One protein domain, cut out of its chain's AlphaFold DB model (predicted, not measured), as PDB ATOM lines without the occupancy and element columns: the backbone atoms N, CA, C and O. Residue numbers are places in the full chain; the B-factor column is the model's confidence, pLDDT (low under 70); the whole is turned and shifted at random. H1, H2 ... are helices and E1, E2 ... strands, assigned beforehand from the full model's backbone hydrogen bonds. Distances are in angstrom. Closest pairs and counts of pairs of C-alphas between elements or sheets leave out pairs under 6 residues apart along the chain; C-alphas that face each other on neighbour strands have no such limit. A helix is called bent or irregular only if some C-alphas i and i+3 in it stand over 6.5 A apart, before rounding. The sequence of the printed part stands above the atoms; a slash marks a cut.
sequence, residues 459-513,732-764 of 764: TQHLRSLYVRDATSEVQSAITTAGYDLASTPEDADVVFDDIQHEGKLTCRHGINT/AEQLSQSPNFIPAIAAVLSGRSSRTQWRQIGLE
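This is residues 459 to 513 and 732 to 764 of the 764 residues of the protein "CS domain-containing protein" of Coemansia reversa (strain ATCC 12441 / NRRL 1564) (UniProt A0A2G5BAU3). Picture a small parallel sheet, E1 E2 E3, with helix H4 packed slantwise over one face and H1 beside H4, near edge strand E1. Irregular H2 grazes the sheet, short H3 makes a corner with H4, and E4 lies beyond H4, away from the sheet. The 88 printed residues run E1 H1 E2 H2 E3 H3 H4 E4, four helices and four strands, class mixed, with 41 residues in named elements. The whole is compact, radius of gyration of the C-alphas 12.8 A, spanning 36 by 29 by 25 A.

Start at E1, residues 464 to 467, and E2, residues 494 to 496: N 496 and O 466 are 2.8 A apart. Beside E2 find E3, residues 510 to 512, with N 495 and O 510 at 3.0 A. H4, residues 741 to 749, lies over E1 and E2 at a height over the sheet of 9.8 A, at 41 degrees to E1 on the local plane, fitted to 6 C-alphas. H1, residues 472 to 480, only grazes the sheet and touches H4, closest C-alphas Ile 478 and Pro 743, 5.5 A; their tilt of 33 degrees is only just shallow, the same way. H2, residues 499 to 504, only grazes the sheet. H3, residues 732 to 735, touches H4 only at the corner, closest C-alphas Gln 734 and Phe 741, 6.9 A. E4, residues 758 to 760, pairs with no named strand; its closest C-alpha pair with H4 is Trp 758 and Ala 744, 7.4 A. E1, H1, E2 form a strand-helix-strand unit, parallel neighbour strands with a helix between, with a left-handed crossover; that of E2, H2, E3 is right-handed. Every O i to N i+4 pair is within hydrogen-bond range in H1 and H4; H2 has 0 of 2, but 2 of 3 O i to N i+3 pairs, and H3 is too short for an i+4 pair.

Find C-alpha 464 at (-15.326, -4.587, -3.623); E1 runs 10.1 A from there. H1 measures 12.2 A, H4 12.7 A and H2 10.6 A, irregular with C-alphas 500 and 503 7.5 A apart; E2 and E3 measure 6.8 A each, H3 5.1 A. E4, 6.5 A, ends at C-alpha 760, (-10.512, 18.602, -2.314).

The farthest C-alphas, Ser 487 and Glu 764, are 41.0 A apart. Residues 514 to 731 are not printed, and C-alphas 513 and 732 across the cut are 14.1 A apart. The link H1 to E2 is long, 13 residues. Mean pLDDT of the printed part is 79.5, with 21 residues under 70, among them 499 to 510.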
ATOM      1  N   THR A 459     -18.400   8.116   5.909       55.16
ATOM      2  CA  THR A 459     -17.378   7.080   5.745       55.16
ATOM      3  C   THR A 459     -18.063   5.788   5.311       55.16
ATOM      4  O   THR A 459     -18.639   5.072   6.129       55.16
ATOM      5  N   GLN A 460     -18.027   5.490   4.013       64.31
ATOM      6  CA  GLN A 460     -18.511   4.220   3.483       64.31
ATOM      7  C   GLN A 460     -17.387   3.180   3.519       64.31
ATOM      8  O   GLN A 460     -16.260   3.419   3.079       64.31
ATOM      9  N   HIS A 461     -17.681   1.998   4.060       71.12
ATOM     10  CA  HIS A 461     -16.755   0.870   4.029       71.12
ATOM     11  C   HIS A 461     -16.837   0.156   2.678       71.12
ATOM     12  O   HIS A 461     -17.560  -0.825   2.538       71.12
ATOM     13  N   LEU A 462     -16.066   0.640   1.706       80.25
ATOM     14  CA  LEU A 462     -15.907  -0.005   0.402       80.25
ATOM     15  C   LEU A 462     -14.940  -1.189   0.509       80.25
ATOM     16  O   LEU A 462     -13.839  -1.038   1.051       80.25
ATOM     17  N   ARG A 463     -15.342  -2.360   0.011       84.25
ATOM     18  CA  ARG A 463     -14.506  -3.572  -0.027       84.25
ATOM     19  C   ARG A 463     -14.299  -4.085  -1.440       84.25
ATOM     20  O   ARG A 463     -13.208  -4.551  -1.735       84.25
ATOM     21  N   SER A 464     -15.310  -3.979  -2.293       88.50
ATOM     22  CA  SER A 464     -15.326  -4.587  -3.623       88.50
ATOM     23  C   SER A 464     -15.547  -3.560  -4.732       88.50
ATOM     24  O   SER A 464     -16.411  -2.688  -4.623       88.50
ATOM     25  N   LEU A 465     -14.771  -3.662  -5.812       89.94
ATOM     26  CA  LEU A 465     -14.872  -2.806  -6.995       89.94
ATOM     27  C   LEU A 465     -15.130  -3.660  -8.237       89.94
ATOM     28  O   LEU A 465     -14.464  -4.675  -8.442       89.94
ATOM     29  N   TYR A 466     -16.038  -3.214  -9.100       89.81
ATOM     30  CA  TYR A 466     -16.159  -3.712 -10.468       89.81
ATOM     31  C   TYR A 466     -15.620  -2.660 -11.432       89.81
ATOM     32  O   TYR A 466     -16.003  -1.493 -11.361       89.81
ATOM     33  N   VAL A 467     -14.745  -3.076 -12.345       89.12
ATOM     34  CA  VAL A 467     -14.165  -2.203 -13.367       89.12
ATOM     35  C   VAL A 467     -14.226  -2.914 -14.707       89.12
ATOM     36  O   VAL A 467     -13.556  -3.930 -14.908       89.12
ATOM     37  N   ARG A 468     -15.026  -2.375 -15.628       86.88
ATOM     38  CA  ARG A 468     -15.119  -2.900 -16.989       86.88
ATOM     39  C   ARG A 468     -13.766  -2.775 -17.693       86.88
ATOM     40  O   ARG A 468     -13.119  -1.735 -17.618       86.88
ATOM     41  N   ASP A 469     -13.365  -3.846 -18.376       86.81
ATOM     42  CA  ASP A 469     -12.155  -3.913 -19.207       86.81
ATOM     43  C   ASP A 469     -10.856  -3.513 -18.475       86.81
ATOM     44  O   ASP A 469      -9.901  -3.027 -19.081       86.81
ATOM     45  N   ALA A 470     -10.797  -3.731 -17.155       86.75
ATOM     46  CA  ALA A 470      -9.614  -3.433 -16.355       86.75
ATOM     47  C   ALA A 470      -8.387  -4.221 -16.835       86.75
ATOM     48  O   ALA A 470      -8.421  -5.452 -16.907       86.75
ATOM     49  N   THR A 471      -7.277  -3.521 -17.081       89.31
ATOM     50  CA  THR A 471      -6.001  -4.157 -17.438       89.31
ATOM     51  C   THR A 471      -5.393  -4.907 -16.249       89.31
ATOM     52  O   THR A 471      -5.743  -4.660 -15.091       89.31
ATOM     53  N   SER A 472      -4.442  -5.809 -16.512       90.88
ATOM     54  CA  SER A 472      -3.714  -6.554 -15.473       90.88
ATOM     55  C   SER A 472      -3.058  -5.642 -14.435       90.88
ATOM     56  O   SER A 472      -3.058  -5.945 -13.241       90.88
ATOM     57  N   GLU A 473      -2.528  -4.503 -14.878       90.94
ATOM     58  CA  GLU A 473      -1.858  -3.527 -14.019       90.94
ATOM     59  C   GLU A 473      -2.860  -2.852 -13.078       90.94
ATOM     60  O   GLU A 473      -2.586  -2.709 -11.886       90.94
ATOM     61  N   VAL A 474      -4.036  -2.483 -13.595       90.50
ATOM     62  CA  VAL A 474      -5.111  -1.864 -12.808       90.50
ATOM     63  C   VAL A 474      -5.680  -2.858 -11.798       90.50
ATOM     64  O   VAL A 474      -5.837  -2.512 -10.630       90.50
ATOM     65  N   GLN A 475      -5.920  -4.110 -12.199       90.62
ATOM     66  CA  GLN A 475      -6.381  -5.161 -11.284       90.62
ATOM     67  C   GLN A 475      -5.385  -5.376 -10.133       90.62
ATOM     68  O   GLN A 475      -5.775  -5.386  -8.965       90.62
ATOM     69  N   SER A 476      -4.086  -5.458 -10.443       90.50
ATOM     70  CA  SER A 476      -3.036  -5.580  -9.426       90.50
ATOM     71  C   SER A 476      -2.991  -4.369  -8.488       90.50
ATOM     72  O   SER A 476      -2.783  -4.534  -7.282       90.50
ATOM     73  N   ALA A 477      -3.177  -3.155  -9.012       90.88
ATOM     74  CA  ALA A 477      -3.203  -1.931  -8.213       90.88
ATOM     75  C   ALA A 477      -4.412  -1.890  -7.262       90.88
ATOM     76  O   ALA A 477      -4.259  -1.521  -6.098       90.88
ATOM     77  N   ILE A 478      -5.586  -2.342  -7.717       90.06
ATOM     78  CA  ILE A 478      -6.810  -2.462  -6.907       90.06
ATOM     79  C   ILE A 478      -6.593  -3.411  -5.722       90.06
ATOM     80  O   ILE A 478      -6.829  -3.025  -4.574       90.06
ATOM     81  N   THR A 479      -6.065  -4.611  -5.974       90.62
ATOM     82  CA  THR A 479      -5.785  -5.591  -4.910       90.62
ATOM     83  C   THR A 479      -4.709  -5.090  -3.947       90.62
ATOM     84  O   THR A 479      -4.843  -5.239  -2.734       90.62
ATOM     85  N   THR A 480      -3.667  -4.429  -4.459       90.75
ATOM     86  CA  THR A 480      -2.603  -3.835  -3.627       90.75
ATOM     87  C   THR A 480      -3.139  -2.717  -2.728       90.75
ATOM     88  O   THR A 480      -2.699  -2.575  -1.588       90.75
ATOM     89  N   ALA A 481      -4.121  -1.949  -3.208       87.00
ATOM     90  CA  ALA A 481      -4.810  -0.921  -2.432       87.00
ATOM     91  C   ALA A 481      -5.787  -1.492  -1.381       87.00
ATOM     92  O   ALA A 481      -6.306  -0.733  -0.559       87.00
ATOM     93  N   GLY A 482      -5.993  -2.814  -1.361       88.12
ATOM     94  CA  GLY A 482      -6.801  -3.517  -0.365       88.12
ATOM     95  C   GLY A 482      -8.283  -3.638  -0.720       88.12
ATOM     96  O   GLY A 482      -9.098  -3.746   0.196       88.12
ATOM     97  N   TYR A 483      -8.623  -3.599  -2.011       90.69
ATOM     98  CA  TYR A 483      -9.975  -3.849  -2.511       90.69
ATOM     99  C   TYR A 483     -10.045  -5.178  -3.275       90.69
ATOM    100  O   TYR A 483      -9.104  -5.559  -3.976       90.69
ATOM    101  N   ASP A 484     -11.184  -5.853  -3.176       90.44
ATOM    102  CA  ASP A 484     -11.502  -7.062  -3.929       90.44
ATOM    103  C   ASP A 484     -12.077  -6.700  -5.308       90.44
ATOM    104  O   ASP A 484     -12.818  -5.725  -5.450       90.44
ATOM    105  N   LEU A 485     -11.759  -7.493  -6.336       90.62
ATOM    106  CA  LEU A 485     -12.332  -7.323  -7.673       90.62
ATOM    107  C   LEU A 485     -13.615  -8.159  -7.788       90.62
ATOM    108  O   LEU A 485     -13.568  -9.386  -7.683       90.62
ATOM    109  N   ALA A 486     -14.753  -7.508  -8.006       88.75
ATOM    110  CA  ALA A 486     -16.022  -8.189  -8.238       88.75
ATOM    111  C   ALA A 486     -16.108  -8.708  -9.682       88.75
ATOM    112  O   ALA A 486     -15.675  -8.040 -10.623       88.75
ATOM    113  N   SER A 487     -16.693  -9.894  -9.872       84.44
ATOM    114  CA  SER A 487     -16.898 -10.494 -11.199       84.44
ATOM    115  C   SER A 487     -18.097  -9.925 -11.955       84.44
ATOM    116  O   SER A 487     -18.149 -10.019 -13.180       84.44
ATOM    117  N   THR A 488     -19.065  -9.361 -11.236       84.06
ATOM    118  CA  THR A 488     -20.294  -8.775 -11.781       84.06
ATOM    119  C   THR A 488     -20.540  -7.403 -11.140       84.06
ATOM    120  O   THR A 488     -20.113  -7.177 -10.001       84.06
ATOM    121  N   PRO A 489     -21.214  -6.474 -11.840       82.38
ATOM    122  CA  PRO A 489     -21.560  -5.166 -11.283       82.38
ATOM    123  C   PRO A 489     -22.433  -5.235 -10.020       82.38
ATOM    124  O   PRO A 489     -22.311  -4.383  -9.144       82.38
ATOM    125  N   GLU A 490     -23.314  -6.232  -9.912       81.69
ATOM    126  CA  GLU A 490     -24.277  -6.370  -8.810       81.69
ATOM    127  C   GLU A 490     -23.622  -6.766  -7.479       81.69
ATOM    128  O   GLU A 490     -24.153  -6.452  -6.410       81.69
ATOM    129  N   ASP A 491     -22.471  -7.439  -7.545       83.12
ATOM    130  CA  ASP A 491     -21.719  -7.911  -6.379       83.12
ATOM    131  C   ASP A 491     -20.705  -6.873  -5.866       83.12
ATOM    132  O   ASP A 491     -20.065  -7.093  -4.835       83.12
ATOM    133  N   ALA A 492     -20.551  -5.747  -6.570       86.12
ATOM    134  CA  ALA A 492     -19.604  -4.691  -6.235       86.12
ATOM    135  C   ALA A 492     -20.207  -3.605  -5.335       86.12
ATOM    136  O   ALA A 492     -21.385  -3.249  -5.437       86.12
ATOM    137  N   ASP A 493     -19.365  -2.992  -4.502       84.06
ATOM    138  CA  ASP A 493     -19.735  -1.774  -3.783       84.06
ATOM    139  C   ASP A 493     -19.723  -0.562  -4.725       84.06
ATOM    140  O   ASP A 493     -20.640   0.260  -4.681       84.06
ATOM    141  N   VAL A 494     -18.711  -0.476  -5.598       86.12
ATOM    142  CA  VAL A 494     -18.569   0.594  -6.599       86.12
ATOM    143  C   VAL A 494     -18.384   0.012  -7.992       86.12
ATOM    144  O   VAL A 494     -17.589  -0.909  -8.194       86.12
ATOM    145  N   VAL A 495     -19.088   0.597  -8.956       85.94
ATOM    146  CA  VAL A 495     -19.088   0.177 -10.358       85.94
ATOM    147  C   VAL A 495     -18.464   1.263 -11.237       85.94
ATOM    148  O   VAL A 495     -18.921   2.406 -11.240       85.94
ATOM    149  N   PHE A 496     -17.434   0.878 -11.995       86.38
ATOM    150  CA  PHE A 496     -16.850   1.641 -13.099       86.38
ATOM    151  C   PHE A 496     -17.239   0.962 -14.416       86.38
ATOM    152  O   PHE A 496     -16.607  -0.008 -14.847       86.38
ATOM    153  N   ASP A 497     -18.306   1.455 -15.031       80.56
ATOM    154  CA  ASP A 497     -18.886   0.936 -16.265       80.56
ATOM    155  C   ASP A 497     -19.072   2.074 -17.290       80.56
ATOM    156  O   ASP A 497     -18.914   3.255 -16.979       80.56
ATOM    157  N   ASP A 498     -19.334   1.736 -18.546       70.12
ATOM    158  CA  ASP A 498     -19.630   2.731 -19.562       70.12
ATOM    159  C   ASP A 498     -21.014   3.347 -19.317       70.12
ATOM    160  O   ASP A 498     -21.990   2.654 -19.011       70.12
ATOM    161  N   ILE A 499     -21.100   4.659 -19.506       61.00
ATOM    162  CA  ILE A 499     -22.255   5.509 -19.182       61.00
ATOM    163  C   ILE A 499     -23.535   5.001 -19.870       61.00
ATOM    164  O   ILE A 499     -24.634   5.097 -19.331       61.00
ATOM    165  N   GLN A 500     -23.399   4.388 -21.049       59.09
ATOM    166  CA  GLN A 500     -24.517   3.850 -21.831       59.09
ATOM    167  C   GLN A 500     -25.245   2.668 -21.157       59.09
ATOM    168  O   GLN A 500     -26.378   2.352 -21.529       59.09
ATOM    169  N   HIS A 501     -24.632   2.015 -20.162       57.59
ATOM    170  CA  HIS A 501     -25.211   0.881 -19.428       57.59
ATOM    171  C   HIS A 501     -25.827   1.278 -18.076       57.59
ATOM    172  O   HIS A 501     -26.428   0.435 -17.406       57.59
ATOM    173  N   GLU A 502     -25.744   2.558 -17.696       59.75
ATOM    174  CA  GLU A 502     -26.129   3.067 -16.375       59.75
ATOM    175  C   GLU A 502     -27.595   2.763 -16.011       59.75
ATOM    176  O   GLU A 502     -27.891   2.349 -14.891       59.75
ATOM    177  N   GLY A 503     -28.521   2.887 -16.969       56.53
ATOM    178  CA  GLY A 503     -29.965   2.733 -16.733       56.53
ATOM    179  C   GLY A 503     -30.437   1.322 -16.351       56.53
ATOM    180  O   GLY A 503     -31.621   1.140 -16.069       56.53
ATOM    181  N   LYS A 504     -29.551   0.317 -16.361       57.34
ATOM    182  CA  LYS A 504     -29.875  -1.091 -16.051       57.34
ATOM    183  C   LYS A 504     -29.225  -1.605 -14.764       57.34
ATOM    184  O   LYS A 504     -29.481  -2.745 -14.389       57.34
ATOM    185  N   LEU A 505     -28.397  -0.795 -14.109       61.69
ATOM    186  CA  LEU A 505     -27.571  -1.215 -12.982       61.69
ATOM    187  C   LEU A 505     -28.174  -0.749 -11.651       61.69
ATOM    188  O   LEU A 505     -28.554   0.409 -11.490       61.69
ATOM    189  N   THR A 506     -28.225  -1.648 -10.670       59.50
ATOM    190  CA  THR A 506     -28.547  -1.317  -9.275       59.50
ATOM    191  C   THR A 506     -27.348  -1.669  -8.409       59.50
ATOM    192  O   THR A 506     -27.026  -2.846  -8.280       59.50
ATOM    193  N   CYS A 507     -26.699  -0.676  -7.802       61.12
ATOM    194  CA  CYS A 507     -25.598  -0.906  -6.864       61.12
ATOM    195  C   CYS A 507     -25.914  -0.305  -5.489       61.12
ATOM    196  O   CYS A 507     -26.761   0.583  -5.359       61.12
ATOM    197  N   ARG A 508     -25.234  -0.803  -4.452       57.97
ATOM    198  CA  ARG A 508     -25.477  -0.391  -3.063       57.97
ATOM    199  C   ARG A 508     -24.889   0.977  -2.714       57.97
ATOM    200  O   ARG A 508     -25.501   1.673  -1.910       57.97
ATOM    201  N   HIS A 509     -23.742   1.355  -3.291       61.97
ATOM    202  CA  HIS A 509     -22.960   2.499  -2.799       61.97
ATOM    203  C   HIS A 509     -22.543   3.525  -3.874       61.97
ATOM    204  O   HIS A 509     -22.600   4.718  -3.579       61.97
ATOM    205  N   GLY A 510     -22.185   3.134  -5.107       69.69
ATOM    206  CA  GLY A 510     -21.818   4.113  -6.145       69.69
ATOM    207  C   GLY A 510     -21.695   3.583  -7.579       69.69
ATOM    208  O   GLY A 510     -20.995   2.601  -7.812       69.69
ATOM    209  N   ILE A 511     -22.301   4.278  -8.553       70.75
ATOM    210  CA  ILE A 511     -22.090   4.049 -10.002       70.75
ATOM    211  C   ILE A 511     -21.442   5.292 -10.613       70.75
ATOM    212  O   ILE A 511     -21.893   6.409 -10.326       70.75
ATOM    213  N   ASN A 512     -20.419   5.112 -11.458       76.00
ATOM    214  CA  ASN A 512     -19.914   6.206 -12.284       76.00
ATOM    215  C   ASN A 512     -20.984   6.609 -13.315       76.00
ATOM    216  O   ASN A 512     -21.462   5.794 -14.096       76.00
ATOM    217  N   THR A 513     -21.380   7.875 -13.320       67.19
ATOM    218  CA  THR A 513     -22.487   8.367 -14.156       67.19
ATOM    219  C   THR A 513     -22.054   9.547 -15.013       67.19
ATOM    220  O   THR A 513     -21.147  10.303 -14.644       67.19
ATOM    221  N   ALA A 732     -12.396   3.875 -20.296       82.56
ATOM    222  CA  ALA A 732     -11.146   3.734 -21.046       82.56
ATOM    223  C   ALA A 732     -10.181   4.921 -20.828       82.56
ATOM    224  O   ALA A 732      -8.974   4.735 -20.665       82.56
ATOM    225  N   GLU A 733     -10.699   6.152 -20.770       83.81
ATOM    226  CA  GLU A 733      -9.894   7.341 -20.459       83.81
ATOM    227  C   GLU A 733      -9.407   7.371 -19.007       83.81
ATOM    228  O   GLU A 733      -8.336   7.917 -18.744       83.81
ATOM    229  N   GLN A 734     -10.166   6.795 -18.072       87.44
ATOM    230  CA  GLN A 734      -9.760   6.662 -16.670       87.44
ATOM    231  C   GLN A 734      -8.648   5.614 -16.514       87.44
ATOM    232  O   GLN A 734      -7.649   5.869 -15.840       87.44
ATOM    233  N   LEU A 735      -8.781   4.466 -17.188       86.50
ATOM    234  CA  LEU A 735      -7.784   3.391 -17.199       86.50
ATOM    235  C   LEU A 735      -6.447   3.837 -17.813       86.50
ATOM    236  O   LEU A 735      -5.394   3.371 -17.385       86.50
ATOM    237  N   SER A 736      -6.473   4.764 -18.777       86.50
ATOM    238  CA  SER A 736      -5.258   5.275 -19.425       86.50
ATOM    239  C   SER A 736      -4.494   6.338 -18.623       86.50
ATOM    240  O   SER A 736      -3.385   6.690 -19.019       86.50
ATOM    241  N   GLN A 737      -5.034   6.839 -17.500       87.94
ATOM    242  CA  GLN A 737      -4.345   7.844 -16.675       87.94
ATOM    243  C   GLN A 737      -3.150   7.248 -15.925       87.94
ATOM    244  O   GLN A 737      -1.999   7.621 -16.141       87.94
ATOM    245  N   SER A 738      -3.431   6.341 -14.992       87.12
ATOM    246  CA  SER A 738      -2.423   5.590 -14.253       87.12
ATOM    247  C   SER A 738      -3.061   4.349 -13.625       87.12
ATOM    248  O   SER A 738      -4.254   4.382 -13.306       87.12
ATOM    249  N   PRO A 739      -2.283   3.288 -13.340       87.94
ATOM    250  CA  PRO A 739      -2.808   2.100 -12.665       87.94
ATOM    251  C   PRO A 739      -3.469   2.400 -11.309       87.94
ATOM    252  O   PRO A 739      -4.391   1.705 -10.895       87.94
ATOM    253  N   ASN A 740      -3.029   3.467 -10.630       88.62
ATOM    254  CA  ASN A 740      -3.531   3.872  -9.316       88.62
ATOM    255  C   ASN A 740      -4.724   4.840  -9.375       88.62
ATOM    256  O   ASN A 740      -5.264   5.182  -8.323       88.62
ATOM    257  N   PHE A 741      -5.153   5.279 -10.563       91.06
ATOM    258  CA  PHE A 741      -6.207   6.287 -10.715       91.06
ATOM    259  C   PHE A 741      -7.551   5.817 -10.133       91.06
ATOM    260  O   PHE A 741      -8.121   6.479  -9.265       91.06
ATOM    261  N   ILE A 742      -8.020   4.630 -10.531       90.75
ATOM    262  CA  ILE A 742      -9.267   4.036 -10.018       90.75
ATOM    263  C   ILE A 742      -9.183   3.710  -8.512       90.75
ATOM    264  O   ILE A 742     -10.076   4.128  -7.769       90.75
ATOM    265  N   PRO A 743      -8.118   3.048  -8.006       89.19
ATOM    266  CA  PRO A 743      -7.932   2.866  -6.565       89.19
ATOM    267  C   PRO A 743      -7.965   4.174  -5.764       89.19
ATOM    268  O   PRO A 743      -8.503   4.207  -4.654       89.19
ATOM    269  N   ALA A 744      -7.420   5.260  -6.320       90.00
ATOM    270  CA  ALA A 744      -7.447   6.575  -5.692       90.00
ATOM    271  C   ALA A 744      -8.870   7.152  -5.619       90.00
ATOM    272  O   ALA A 744      -9.225   7.721  -4.589       90.00
ATOM    273  N   ILE A 745      -9.707   6.956  -6.646       89.38
ATOM    274  CA  ILE A 745     -11.134   7.331  -6.598       89.38
ATOM    275  C   ILE A 745     -11.852   6.556  -5.487       89.38
ATOM    276  O   ILE A 745     -12.524   7.159  -4.653       89.38
ATOM    277  N   ALA A 746     -11.665   5.234  -5.416       87.25
ATOM    278  CA  ALA A 746     -12.265   4.415  -4.360       87.25
ATOM    279  C   ALA A 746     -11.812   4.858  -2.956       87.25
ATOM    280  O   ALA A 746     -12.612   4.927  -2.023       87.25
ATOM    281  N   ALA A 747     -10.538   5.232  -2.801       86.81
ATOM    282  CA  ALA A 747     -10.031   5.790  -1.551       86.81
ATOM    283  C   ALA A 747     -10.742   7.101  -1.173       86.81
ATOM    284  O   ALA A 747     -11.142   7.235  -0.016       86.81
ATOM    285  N   VAL A 748     -10.969   8.017  -2.120       86.12
ATOM    286  CA  VAL A 748     -11.745   9.246  -1.879       86.12
ATOM    287  C   VAL A 748     -13.179   8.923  -1.452       86.12
ATOM    288  O   VAL A 748     -13.611   9.405  -0.407       86.12
ATOM    289  N   LEU A 749     -13.878   8.039  -2.172       83.06
ATOM    290  CA  LEU A 749     -15.254   7.626  -1.848       83.06
ATOM    291  C   LEU A 749     -15.374   6.954  -0.464       83.06
ATOM    292  O   LEU A 749     -16.409   7.043   0.187       83.06
ATOM    293  N   SER A 750     -14.303   6.314   0.019       80.44
ATOM    294  CA  SER A 750     -14.235   5.726   1.369       80.44
ATOM    295  C   SER A 750     -13.816   6.707   2.480       80.44
ATOM    296  O   SER A 750     -13.601   6.288   3.621       80.44
ATOM    297  N   GLY A 751     -13.638   7.998   2.171       75.19
ATOM    298  CA  GLY A 751     -13.171   9.019   3.118       75.19
ATOM    299  C   GLY A 751     -11.666   8.964   3.431       75.19
ATOM    300  O   GLY A 751     -11.220   9.503   4.442       75.19
ATOM    301  N   ARG A 752     -10.857   8.303   2.589       75.00
ATOM    302  CA  ARG A 752      -9.390   8.156   2.727       75.00
ATOM    303  C   ARG A 752      -8.611   9.070   1.765       75.00
ATOM    304  O   ARG A 752      -7.535   8.698   1.293       75.00
ATOM    305  N   SER A 753      -9.138  10.261   1.473       67.50
ATOM    306  CA  SER A 753      -8.600  11.198   0.468       67.50
ATOM    307  C   SER A 753      -7.173  11.687   0.755       67.50
ATOM    308  O   SER A 753      -6.391  11.854  -0.177       67.50
ATOM    309  N   SER A 754      -6.777  11.807   2.030       60.66
ATOM    310  CA  SER A 754      -5.455  12.305   2.466       60.66
ATOM    311  C   SER A 754      -4.242  11.469   2.027       60.66
ATOM    312  O   SER A 754      -3.103  11.861   2.271       60.66
ATOM    313  N   ARG A 755      -4.464  10.309   1.392       58.97
ATOM    314  CA  ARG A 755      -3.419   9.417   0.858       58.97
ATOM    315  C   ARG A 755      -3.415   9.332  -0.671       58.97
ATOM    316  O   ARG A 755      -2.824   8.408  -1.223       58.97
ATOM    317  N   THR A 756      -4.104  10.242  -1.348       74.31
ATOM    318  CA  THR A 756      -4.312  10.193  -2.801       74.31
ATOM    319  C   THR A 756      -3.796  11.454  -3.489       74.31
ATOM    320  O   THR A 756      -3.525  12.453  -2.832       74.31
ATOM    321  N   GLN A 757      -3.673  11.413  -4.819       83.00
ATOM    322  CA  GLN A 757      -3.381  12.597  -5.641       83.00
ATOM    323  C   GLN A 757      -4.605  13.513  -5.828       83.00
ATOM    324  O   GLN A 757      -4.504  14.535  -6.501       83.00
ATOM    325  N   TRP A 758      -5.758  13.159  -5.250       87.38
ATOM    326  CA  TRP A 758      -6.961  13.980  -5.280       87.38
ATOM    327  C   TRP A 758      -6.917  15.037  -4.179       87.38
ATOM    328  O   TRP A 758      -6.854  14.709  -2.992       87.38
ATOM    329  N   ARG A 759      -7.018  16.306  -4.567       87.81
ATOM    330  CA  ARG A 759      -7.150  17.440  -3.651       87.81
ATOM    331  C   ARG A 759      -8.589  17.928  -3.647       87.81
ATOM    332  O   ARG A 759      -9.127  18.272  -4.693       87.81
ATOM    333  N   GLN A 760      -9.199  17.983  -2.470       85.31
ATOM    334  CA  GLN A 760     -10.512  18.602  -2.314       85.31
ATOM    335  C   GLN A 760     -10.391  20.121  -2.469       85.31
ATOM    336  O   GLN A 760      -9.480  20.720  -1.891       85.31
ATOM    337  N   ILE A 761     -11.303  20.737  -3.218       81.25
ATOM    338  CA  ILE A 761     -11.412  22.198  -3.316       81.25
ATOM    339  C   ILE A 761     -12.640  22.695  -2.553       81.25
ATOM    340  O   ILE A 761     -13.664  22.013  -2.489       81.25
ATOM    341  N   GLY A 762     -12.506  23.864  -1.923       64.94
ATOM    342  CA  GLY A 762     -13.607  24.535  -1.237       64.94
ATOM    343  C   GLY A 762     -14.550  25.205  -2.236       64.94
ATOM    344  O   GLY A 762     -14.099  25.740  -3.243       64.94
ATOM    345  N   LEU A 763     -15.851  25.166  -1.944       57.78
ATOM    346  CA  LEU A 763     -16.916  25.824  -2.712       57.78
ATOM    347  C   LEU A 763     -17.386  27.105  -1.986       57.78
ATOM    348  O   LEU A 763     -18.592  27.291  -1.817       57.78
ATOM    349  N   GLU A 764     -16.450  27.906  -1.453       42.22
ATOM    350  CA  GLU A 764     -16.766  29.143  -0.702       42.22
ATOM    351  C   GLU A 764     -17.233  30.295  -1.598       42.22
ATOM    352  O   GLU A 764     -16.551  30.585  -2.608       42.22
TER     353      GLU A 764